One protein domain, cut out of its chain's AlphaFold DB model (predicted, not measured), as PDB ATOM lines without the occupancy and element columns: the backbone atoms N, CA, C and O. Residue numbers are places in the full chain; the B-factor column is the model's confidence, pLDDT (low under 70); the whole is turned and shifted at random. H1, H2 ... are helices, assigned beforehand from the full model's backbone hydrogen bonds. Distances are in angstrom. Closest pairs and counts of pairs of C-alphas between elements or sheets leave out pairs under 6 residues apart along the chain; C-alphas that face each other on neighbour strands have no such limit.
ATOM      1  N   TRP A   2      41.853  10.311 -27.232       84.88
ATOM      2  CA  TRP A   2      42.166  10.742 -28.605       84.88
ATOM      3  C   TRP A   2      43.668  10.700 -28.942       84.88
ATOM      4  O   TRP A   2      44.073  10.111 -29.937       84.88
ATOM      5  N   THR A   3      44.510  11.248 -28.062       85.12
ATOM      6  CA  THR A   3      45.975  11.232 -28.221       85.12
ATOM      7  C   THR A   3      46.567   9.822 -28.238       85.12
ATOM      8  O   THR A   3      47.543   9.583 -28.937       85.12
ATOM      9  N   SER A   4      45.964   8.882 -27.509       87.44
ATOM     10  CA  SER A   4      46.390   7.482 -27.464       87.44
ATOM     11  C   SER A   4      46.043   6.731 -28.754       87.44
ATOM     12  O   SER A   4      46.866   5.961 -29.229       87.44
ATOM     13  N   ASN A   5      44.877   6.991 -29.358       90.50
ATOM     14  CA  ASN A   5      44.499   6.372 -30.637       90.50
ATOM     15  C   ASN A   5      45.417   6.817 -31.779       90.50
ATOM     16  O   ASN A   5      45.813   5.999 -32.602       90.50
ATOM     17  N   ASN A   6      45.815   8.091 -31.792       90.06
ATOM     18  CA  ASN A   6      46.754   8.608 -32.790       90.06
ATOM     19  C   ASN A   6      48.158   7.995 -32.673       90.06
ATOM     20  O   ASN A   6      48.938   8.095 -33.613       90.06
ATOM     21  N   ALA A   7      48.486   7.366 -31.542       85.75
ATOM     22  CA  ALA A   7      49.745   6.654 -31.351       85.75
ATOM     23  C   ALA A   7      49.698   5.189 -31.833       85.75
ATOM     24  O   ALA A   7      50.727   4.525 -31.816       85.75
ATOM     25  N   LEU A   8      48.534   4.680 -32.262       84.50
ATOM     26  CA  LEU A   8      48.349   3.316 -32.784       84.50
ATOM     27  C   LEU A   8      48.458   3.243 -34.315       84.50
ATOM     28  O   LEU A   8      47.946   2.311 -34.933       84.50
ATOM     29  N   VAL A   9      49.099   4.233 -34.938       84.56
ATOM     30  CA  VAL A   9      49.420   4.167 -36.365       84.56
ATOM     31  C   VAL A   9      50.489   3.083 -36.552       84.56
ATOM     32  O   VAL A   9      51.530   3.163 -35.894       84.56
ATOM     33  N   PRO A  10      50.245   2.064 -37.395       80.94
ATOM     34  CA  PRO A  10      51.228   1.023 -37.651       80.94
ATOM     35  C   PRO A  10      52.485   1.633 -38.267       80.94
ATOM     36  O   PRO A  10      52.403   2.476 -39.161       80.94
ATOM     37  N   ASP A  11      53.641   1.200 -37.782       81.69
ATOM     38  CA  ASP A  11      54.926   1.532 -38.387       81.69
ATOM     39  C   ASP A  11      55.063   0.758 -39.714       81.69
ATOM     40  O   ASP A  11      54.903  -0.466 -39.691       81.69
ATOM     41  N   PRO A  12      55.320   1.421 -40.859       80.50
ATOM     42  CA  PRO A  12      55.458   0.751 -42.153       80.50
ATOM     43  C   PRO A  12      56.586  -0.286 -42.204       80.50
ATOM     44  O   PRO A  12      56.513  -1.199 -43.021       80.50
ATOM     45  N   ASP A  13      57.598  -0.176 -41.338       82.62
ATOM     46  CA  ASP A  13      58.741  -1.097 -41.317       82.62
ATOM     47  C   ASP A  13      58.509  -2.317 -40.401       82.62
ATOM     48  O   ASP A  13      59.369  -3.196 -40.278       82.62
ATOM     49  N   LYS A  14      57.347  -2.390 -39.734       82.94
ATOM     50  CA  LYS A  14      56.987  -3.479 -38.825       82.94
ATOM     51  C   LYS A  14      55.907  -4.369 -39.432       82.94
ATOM     52  O   LYS A  14      54.751  -3.981 -39.552       82.94
ATOM     53  N   GLU A  15      56.269  -5.622 -39.681       76.12
ATOM     54  CA  GLU A  15      55.328  -6.653 -40.119       76.12
ATOM     55  C   GLU A  15      54.347  -7.025 -38.991       76.12
ATOM     56  O   GLU A  15      54.727  -7.644 -37.989       76.12
ATOM     57  N   ASP A  16      53.073  -6.660 -39.150       80.44
ATOM     58  CA  ASP A  16      51.989  -7.081 -38.258       80.44
ATOM     59  C   ASP A  16      51.216  -8.258 -38.862       80.44
ATOM     60  O   ASP A  16      50.260  -8.098 -39.618       80.44
ATOM     61  N   ILE A  17      51.631  -9.468 -38.487       78.50
ATOM     62  CA  ILE A  17      51.041 -10.729 -38.960       78.50
ATOM     63  C   ILE A  17      49.631 -11.013 -38.407       78.50
ATOM     64  O   ILE A  17      49.024 -12.015 -38.789       78.50
ATOM     65  N   LEU A  18      49.140 -10.210 -37.457       82.62
ATOM     66  CA  LEU A  18      47.812 -10.370 -36.851       82.62
ATOM     67  C   LEU A  18      46.797  -9.370 -37.403       82.62
ATOM     68  O   LEU A  18      45.591  -9.589 -37.261       82.62
ATOM     69  N   SER A  19      47.270  -8.284 -38.010       86.88
ATOM     70  CA  SER A  19      46.414  -7.290 -38.642       86.88
ATOM     71  C   SER A  19      45.846  -7.812 -39.965       86.88
ATOM     72  O   SER A  19      46.454  -8.629 -40.653       86.88
ATOM     73  N   SER A  20      44.654  -7.339 -40.318       88.38
ATOM     74  CA  SER A  20      43.991  -7.633 -41.594       88.38
ATOM     75  C   SER A  20      43.528  -6.335 -42.238       88.38
ATOM     76  O   SER A  20      43.281  -5.342 -41.546       88.38
ATOM     77  N   ASN A  21      43.371  -6.346 -43.558       89.38
ATOM     78  CA  ASN A  21      42.978  -5.162 -44.309       89.38
ATOM     79  C   ASN A  21      41.463  -5.133 -44.569       89.38
ATOM     80  O   ASN A  21      40.873  -6.174 -44.865       89.38
ATOM     81  N   PRO A  22      40.818  -3.949 -44.575       90.62
ATOM     82  CA  PRO A  22      39.380  -3.828 -44.830       90.62
ATOM     83  C   PRO A  22      38.839  -4.571 -46.071       90.62
ATOM     84  O   PRO A  22      37.754  -5.148 -45.981       90.62
ATOM     85  N   PRO A  23      39.548  -4.625 -47.220       90.44
ATOM     86  CA  PRO A  23      39.082  -5.359 -48.401       90.44
ATOM     87  C   PRO A  23      39.069  -6.887 -48.248       90.44
ATOM     88  O   PRO A  23      38.420  -7.572 -49.035       90.44
ATOM     89  N   GLU A  24      39.772  -7.437 -47.259       90.69
ATOM     90  CA  GLU A  24      39.852  -8.884 -47.019       90.69
ATOM     91  C   GLU A  24      38.614  -9.405 -46.282       90.69
ATOM     92  O   GLU A  24      38.273 -10.587 -46.374       90.69
ATOM     93  N   TRP A  25      37.913  -8.524 -45.563       91.12
ATOM     94  CA  TRP A  25      36.798  -8.901 -44.701       91.12
ATOM     95  C   TRP A  25      35.567  -9.380 -45.474       91.12
ATOM     96  O   TRP A  25      35.048 -10.427 -45.101       91.12
ATOM     97  N   PRO A  26      35.093  -8.723 -46.551       90.56
ATOM     98  CA  PRO A  26      33.893  -9.148 -47.285       90.56
ATOM     99  C   PRO A  26      33.973 -10.588 -47.808       90.56
ATOM    100  O   PRO A  26      32.986 -11.322 -47.816       90.56
ATOM    101  N   VAL A  27      35.172 -11.001 -48.224       90.69
ATOM    102  CA  VAL A  27      35.446 -12.338 -48.767       90.69
ATOM    103  C   VAL A  27      35.940 -13.321 -47.712       90.69
ATOM    104  O   VAL A  27      36.010 -14.513 -48.003       90.69
ATOM    105  N   LEU A  28      36.218 -12.851 -46.491       91.44
ATOM    106  CA  LEU A  28      36.748 -13.658 -45.394       91.44
ATOM    107  C   LEU A  28      38.093 -14.314 -45.772       91.44
ATOM    108  O   LEU A  28      38.315 -15.497 -45.531       91.44
ATOM    109  N   ALA A  29      38.983 -13.544 -46.413       89.06
ATOM    110  CA  ALA A  29      40.247 -14.054 -46.957       89.06
ATOM    111  C   ALA A  29      41.269 -14.436 -45.875       89.06
ATOM    112  O   ALA A  29      42.095 -15.322 -46.089       89.06
ATOM    113  N   VAL A  30      41.207 -13.775 -44.717       90.69
ATOM    114  CA  VAL A  30      42.126 -13.975 -43.594       90.69
ATOM    115  C   VAL A  30      41.314 -14.167 -42.313       90.69
ATOM    116  O   VAL A  30      40.340 -13.457 -42.070       90.69
ATOM    117  N   GLY A  31      41.711 -15.140 -41.494       89.12
ATOM    118  CA  GLY A  31      41.223 -15.319 -40.123       89.12
ATOM    119  C   GLY A  31      42.324 -15.055 -39.097       89.12
ATOM    120  O   GLY A  31      43.511 -15.062 -39.427       89.12
ATOM    121  N   LEU A  32      41.939 -14.860 -37.835       91.88
ATOM    122  CA  LEU A  32      42.851 -14.427 -36.772       91.88
ATOM    123  C   LEU A  32      43.197 -15.565 -35.806       91.88
ATOM    124  O   LEU A  32      42.340 -16.311 -35.333       91.88
ATOM    125  N   ARG A  33      44.483 -15.682 -35.476       91.62
ATOM    126  CA  ARG A  33      44.995 -16.641 -34.490       91.62
ATOM    127  C   ARG A  33      44.898 -16.017 -33.099       91.62
ATOM    128  O   ARG A  33      45.588 -15.044 -32.826       91.62
ATOM    129  N   MET A  34      44.052 -16.565 -32.229       90.50
ATOM    130  CA  MET A  34      43.829 -15.999 -30.888       90.50
ATOM    131  C   MET A  34      44.797 -16.540 -29.831       90.50
ATOM    132  O   MET A  34      44.973 -15.925 -28.782       90.50
ATOM    133  N   CYS A  35      45.416 -17.695 -30.084       87.12
ATOM    134  CA  CYS A  35      46.309 -18.364 -29.140       87.12
ATOM    135  C   CYS A  35      47.626 -18.776 -29.802       87.12
ATOM    136  O   CYS A  35      47.750 -18.767 -31.029       87.12
ATOM    137  N   SER A  36      48.600 -19.157 -28.966       86.75
ATOM    138  CA  SER A  36      49.841 -19.782 -29.426       86.75
ATOM    139  C   SER A  36      49.537 -21.022 -30.272       86.75
ATOM    140  O   SER A  36      48.543 -21.715 -30.062       86.75
ATOM    141  N   TRP A  37      50.402 -21.282 -31.246       89.25
ATOM    142  CA  TRP A  37      50.302 -22.428 -32.152       89.25
ATOM    143  C   TRP A  37      51.224 -23.586 -31.758       89.25
ATOM    144  O   TRP A  37      51.416 -24.501 -32.557       89.25
ATOM    145  N   ALA A  38      51.761 -23.562 -30.536       91.75
ATOM    146  CA  ALA A  38      52.498 -24.681 -29.961       91.75
ATOM    147  C   ALA A  38      51.599 -25.924 -29.794       91.75
ATOM    148  O   ALA A  38      50.370 -25.830 -29.780       91.75
ATOM    149  N   ASP A  39      52.204 -27.108 -29.735       91.94
ATOM    150  CA  ASP A  39      51.469 -28.382 -29.754       91.94
ATOM    151  C   ASP A  39      50.861 -28.769 -28.400       91.94
ATOM    152  O   ASP A  39      50.005 -29.648 -28.335       91.94
ATOM    153  N   ASP A  40      51.260 -28.082 -27.334       94.06
ATOM    154  CA  ASP A  40      50.798 -28.267 -25.959       94.06
ATOM    155  C   ASP A  40      49.548 -27.438 -25.608       94.06
ATOM    156  O   ASP A  40      48.985 -27.600 -24.525       94.06
ATOM    157  N   VAL A  41      49.084 -26.571 -26.516       91.56
ATOM    158  CA  VAL A  41      47.953 -25.662 -26.282       91.56
ATOM    159  C   VAL A  41      46.784 -25.910 -27.232       91.56
ATOM    160  O   VAL A  41      46.945 -26.234 -28.409       91.56
ATOM    161  N   VAL A  42      45.565 -25.706 -26.724       90.88
ATOM    162  CA  VAL A  42      44.349 -25.737 -27.545       90.88
ATOM    163  C   VAL A  42      44.334 -24.515 -28.466       90.88
ATOM    164  O   VAL A  42      44.408 -23.372 -28.016       90.88
ATOM    165  N   LYS A  43      44.235 -24.768 -29.773       93.25
ATOM    166  CA  LYS A  43      44.348 -23.750 -30.822       93.25
ATOM    167  C   LYS A  43      42.964 -23.174 -31.140       93.25
ATOM    168  O   LYS A  43      42.096 -23.884 -31.641       93.25
ATOM    169  N   PHE A  44      42.775 -21.879 -30.884       91.94
ATOM    170  CA  PHE A  44      41.570 -21.137 -31.262       91.94
ATOM    171  C   PHE A  44      41.834 -20.261 -32.490       91.94
ATOM    172  O   PHE A  44      42.753 -19.434 -32.501       91.94
ATOM    173  N   TYR A  45      41.010 -20.446 -33.523       92.56
ATOM    174  CA  TYR A  45      41.082 -19.698 -34.772       92.56
ATOM    175  C   TYR A  45      39.773 -18.950 -35.009       92.56
ATOM    176  O   TYR A  45      38.703 -19.556 -35.084       92.56
ATOM    177  N   LEU A  46      39.862 -17.627 -35.104       92.75
ATOM    178  CA  LEU A  46      38.732 -16.764 -35.392       92.75
ATOM    179  C   LEU A  46      38.493 -16.761 -36.902       92.75
ATOM    180  O   LEU A  46      39.217 -16.110 -37.657       92.75
ATOM    181  N   LEU A  47      37.455 -17.480 -37.319       93.25
ATOM    182  CA  LEU A  47      36.981 -17.510 -38.693       93.25
ATOM    183  C   LEU A  47      35.452 -17.572 -38.694       93.25
ATOM    184  O   LEU A  47      34.854 -18.438 -38.055       93.25
ATOM    185  N   GLY A  48      34.812 -16.631 -39.384       90.69
ATOM    186  CA  GLY A  48      33.356 -16.605 -39.523       90.69
ATOM    187  C   GLY A  48      32.832 -17.741 -40.405       90.69
ATOM    188  O   GLY A  48      33.553 -18.285 -41.239       90.69
ATOM    189  N   ASN A  49      31.549 -18.086 -40.251       94.88
ATOM    190  CA  ASN A  49      30.877 -19.029 -41.146       94.88
ATOM    191  C   ASN A  49      30.783 -18.414 -42.560       94.88
ATOM    192  O   ASN A  49      30.076 -17.412 -42.706       94.88
ATOM    193  N   PRO A  50      31.411 -19.005 -43.598       93.56
ATOM    194  CA  PRO A  50      31.458 -18.399 -44.930       93.56
ATOM    195  C   PRO A  50      30.076 -18.164 -45.546       93.56
ATOM    196  O   PRO A  50      29.851 -17.141 -46.179       93.56
ATOM    197  N   VAL A  51      29.113 -19.061 -45.311       95.88
ATOM    198  CA  VAL A  51      27.753 -18.931 -45.859       95.88
ATOM    199  C   VAL A  51      27.054 -17.714 -45.261       95.88
ATOM    200  O   VAL A  51      26.495 -16.891 -45.984       95.88
ATOM    201  N   VAL A  52      27.110 -17.571 -43.937       95.81
ATOM    202  CA  VAL A  52      26.497 -16.431 -43.239       95.81
ATOM    203  C   VAL A  52      27.220 -15.135 -43.601       95.81
ATOM    204  O   VAL A  52      26.585 -14.121 -43.872       95.81
ATOM    205  N   TRP A  53      28.548 -15.172 -43.665       95.12
ATOM    206  CA  TRP A  53      29.365 -13.991 -43.914       95.12
ATOM    207  C   TRP A  53      29.213 -13.454 -45.339       95.12
ATOM    208  O   TRP A  53      28.972 -12.261 -45.547       95.12
ATOM    209  N   TRP A  54      29.289 -14.340 -46.332       95.25
ATOM    210  CA  TRP A  54      29.121 -13.965 -47.732       95.25
ATOM    211  C   TRP A  54      27.681 -13.582 -48.044       95.25
ATOM    212  O   TRP A  54      27.469 -12.616 -48.770       95.25
ATOM    213  N   SER A  55      26.684 -14.271 -47.475       96.50
ATOM    214  CA  SER A  55      25.283 -13.857 -47.643       96.50
ATOM    215  C   SER A  55      25.016 -12.484 -47.016       96.50
ATOM    216  O   SER A  55      24.355 -11.658 -47.643       96.50
ATOM    217  N   GLY A  56      25.599 -12.189 -45.849       94.81
ATOM    218  CA  GLY A  56      25.562 -10.863 -45.228       94.81
ATOM    219  C   GLY A  56      26.182  -9.791 -46.126       94.81
ATOM    220  O   GLY A  56      25.530  -8.800 -46.458       94.81
ATOM    221  N   THR A  57      27.400 -10.028 -46.608       94.44
ATOM    222  CA  THR A  57      28.099  -9.133 -47.543       94.44
ATOM    223  C   THR A  57      27.301  -8.910 -48.834       94.44
ATOM    224  O   THR A  57      27.112  -7.773 -49.268       94.44
ATOM    225  N   ALA A  58      26.771  -9.979 -49.433       96.00
ATOM    226  CA  ALA A  58      25.958  -9.906 -50.643       96.00
ATOM    227  C   ALA A  58      24.654  -9.130 -50.406       96.00
ATOM    228  O   ALA A  58      24.269  -8.313 -51.242       96.00
ATOM    229  N   SER A  59      24.001  -9.327 -49.256       96.75
ATOM    230  CA  SER A  59      22.778  -8.601 -48.895       96.75
ATOM    231  C   SER A  59      23.002  -7.093 -48.820       96.75
ATOM    232  O   SER A  59      22.149  -6.335 -49.279       96.75
ATOM    233  N   LEU A  60      24.169  -6.651 -48.339       94.62
ATOM    234  CA  LEU A  60      24.536  -5.239 -48.326       94.62
ATOM    235  C   LEU A  60      24.685  -4.696 -49.754       94.62
ATOM    236  O   LEU A  60      24.150  -3.636 -50.068       94.62
ATOM    237  N   GLY A  61      25.346  -5.447 -50.640       95.31
ATOM    238  CA  GLY A  61      25.472  -5.085 -52.055       95.31
ATOM    239  C   GLY A  61      24.119  -4.989 -52.769       95.31
ATOM    240  O   GLY A  61      23.855  -4.022 -53.489       95.31
ATOM    241  N   VAL A  62      23.223  -5.950 -52.521       97.19
ATOM    242  CA  VAL A  62      21.846  -5.938 -53.041       97.19
ATOM    243  C   VAL A  62      21.073  -4.742 -52.493       97.19
ATOM    244  O   VAL A  62      20.435  -4.028 -53.263       97.19
ATOM    245  N   PHE A  63      21.160  -4.480 -51.188       93.44
ATOM    246  CA  PHE A  63      20.491  -3.350 -50.553       93.44
ATOM    247  C   PHE A  63      20.944  -2.010 -51.140       93.44
ATOM    248  O   PHE A  63      20.095  -1.212 -51.527       93.44
ATOM    249  N   LEU A  64      22.254  -1.774 -51.276       93.56
ATOM    250  CA  LEU A  64      22.786  -0.540 -51.866       93.56
ATOM    251  C   LEU A  64      22.363  -0.372 -53.330       93.56
ATOM    252  O   LEU A  64      22.011   0.729 -53.751       93.56
ATOM    253  N   SER A  65      22.337  -1.467 -54.091       95.56
ATOM    254  CA  SER A  65      21.885  -1.457 -55.486       95.56
ATOM    255  C   SER A  65      20.398  -1.110 -55.590       95.56
ATOM    256  O   SER A  65      20.009  -0.261 -56.391       95.56
ATOM    257  N   LEU A  66      19.560  -1.722 -54.748       91.44
ATOM    258  CA  LEU A  66      18.134  -1.405 -54.673       91.44
ATOM    259  C   LEU A  66      17.919   0.043 -54.236       91.44
ATOM    260  O   LEU A  66      17.152   0.760 -54.874       91.44
ATOM    261  N   LEU A  67      18.630   0.495 -53.201       87.75
ATOM    262  CA  LEU A  67      18.571   1.869 -52.721       87.75
ATOM    263  C   LEU A  67      18.894   2.857 -53.849       87.75
ATOM    264  O   LEU A  67      18.121   3.784 -54.073       87.75
ATOM    265  N   ALA A  68      19.965   2.626 -54.612       89.19
ATOM    266  CA  ALA A  68      20.325   3.461 -55.756       89.19
ATOM    267  C   ALA A  68      19.215   3.499 -56.822       89.19
ATOM    268  O   ALA A  68      18.841   4.576 -57.289       89.19
ATOM    269  N   VAL A  69      18.628   2.345 -57.165       89.50
ATOM    270  CA  VAL A  69      17.498   2.269 -58.107       89.50
ATOM    271  C   VAL A  69      16.301   3.074 -57.600       89.50
ATOM    272  O   VAL A  69      15.739   3.871 -58.352       89.50
ATOM    273  N   TYR A  70      15.918   2.910 -56.333       82.69
ATOM    274  CA  TYR A  70      14.792   3.637 -55.747       82.69
ATOM    275  C   TYR A  70      15.054   5.143 -55.676       82.69
ATOM    276  O   TYR A  70      14.171   5.922 -56.032       82.69
ATOM    277  N   VAL A  71      16.267   5.571 -55.316       84.31
ATOM    278  CA  VAL A  71      16.660   6.988 -55.329       84.31
ATOM    279  C   VAL A  71      16.499   7.584 -56.733       84.31
ATOM    280  O   VAL A  71      15.873   8.635 -56.883       84.31
ATOM    281  N   VAL A  72      16.961   6.891 -57.780       86.62
ATOM    282  CA  VAL A  72      16.794   7.343 -59.174       86.62
ATOM    283  C   VAL A  72      15.317   7.401 -59.581       86.62
ATOM    284  O   VAL A  72      14.882   8.357 -60.229       86.62
ATOM    285  N   ARG A  73      14.508   6.409 -59.199       84.94
ATOM    286  CA  ARG A  73      13.067   6.389 -59.511       84.94
ATOM    287  C   ARG A  73      12.298   7.513 -58.817       84.94
ATOM    288  O   ARG A  73      11.408   8.104 -59.431       84.94
ATOM    289  N   ILE A  74      12.690   7.863 -57.593       77.50
ATOM    290  CA  ILE A  74      12.140   9.000 -56.847       77.50
ATOM    291  C   ILE A  74      12.497  10.319 -57.533       77.50
ATOM    292  O   ILE A  74      11.612  11.154 -57.726       77.50
ATOM    293  N   GLN A  75      13.744  10.489 -57.987       81.62
ATOM    294  CA  GLN A  75      14.135  11.664 -58.780       81.62
ATOM    295  C   GLN A  75      13.320  11.780 -60.079       81.62
ATOM    296  O   GLN A  75      12.936  12.878 -60.479       81.62
ATOM    297  N   ARG A  76      12.970  10.647 -60.705       85.75
ATOM    298  CA  ARG A  76      12.092  10.584 -61.889       85.75
ATOM    299  C   ARG A  76      10.593  10.698 -61.577       85.75
ATOM    300  O   ARG A  76       9.783  10.593 -62.494       85.75
ATOM    301  N   LYS A  77      10.214  10.932 -60.314       80.50
ATOM    302  CA  LYS A  77       8.821  11.060 -59.842       80.50
ATOM    303  C   LYS A  77       7.947   9.828 -60.126       80.50
ATOM    304  O   LYS A  77       6.724   9.946 -60.206       80.50
ATOM    305  N   ILE A  78       8.554   8.647 -60.251       78.25
ATOM    306  CA  ILE A  78       7.827   7.382 -60.400       78.25
ATOM    307  C   ILE A  78       7.253   7.000 -59.031       78.25
ATOM    308  O   ILE A  78       7.973   6.942 -58.035       78.25
ATOM    309  N   ARG A  79       5.936   6.772 -58.963       71.56
ATOM    310  CA  ARG A  79       5.232   6.420 -57.722       71.56
ATOM    311  C   ARG A  79       5.134   4.902 -57.580       71.56
ATOM    312  O   ARG A  79       4.109   4.319 -57.910       71.56
ATOM    313  N   ASP A  80       6.206   4.289 -57.085       71.25
ATOM    314  CA  ASP A  80       6.257   2.839 -56.826       71.25
ATOM    315  C   ASP A  80       5.556   2.436 -55.512       71.25
ATOM    316  O   ASP A  80       5.147   1.290 -55.342       71.25
ATOM    317  N   LEU A  81       5.416   3.369 -54.563       67.50
ATOM    318  CA  LEU A  81       4.810   3.125 -53.252       67.50
ATOM    319  C   LEU A  81       3.309   3.451 -53.286       67.50
ATOM    320  O   LEU A  81       2.902   4.497 -53.795       67.50
TER     321      LEU A  81
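This is residues 2 to 81 of the 115 residues of a protein of Jimgerdemannia flammicorona (UniProt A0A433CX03). What shape is this? The model has little regular structure: one long helix, H2, sticks out with its residues 59 to 69 and 71 to 75 from a winding stretch, residues 6 to 49, which folds back on itself where residues 32 to 33 pair antiparallel with 45 to 46. Tiny H1 sticks out too, before that stretch. What is printed? The printed part has 80 residues, with 30 in two named helices, H1 then H2, and no named strand: all helix. It is extended, with a radius of gyration of the C-alphas of 20.6 A, and spans 65 by 36 by 21 A.

Do the helices meet? H2, residues 50 to 75, and H1, residues 2 to 5, are apart. Are their backbones helical? In H2 every O i to N i+4 pair is within hydrogen-bond range; H1 is too short for such a pair.

Where is H2? It runs 37.4 A from C-alpha 50 at (31.458, -18.399, -44.930) to C-alpha 75 at (14.135, 11.664, -58.780). Where is H1? It begins at C-alpha 2, (42.166, 10.742, -28.605), and measures 5.4 A.

How far does it reach? The two farthest C-alphas, of Asp 40 and Lys 77, are 66.8 A apart. Is it continuous? The printed part has no cut, and H1 to H2 is a long link of 44 residues. Where is confidence low? Leu 81 is under 70.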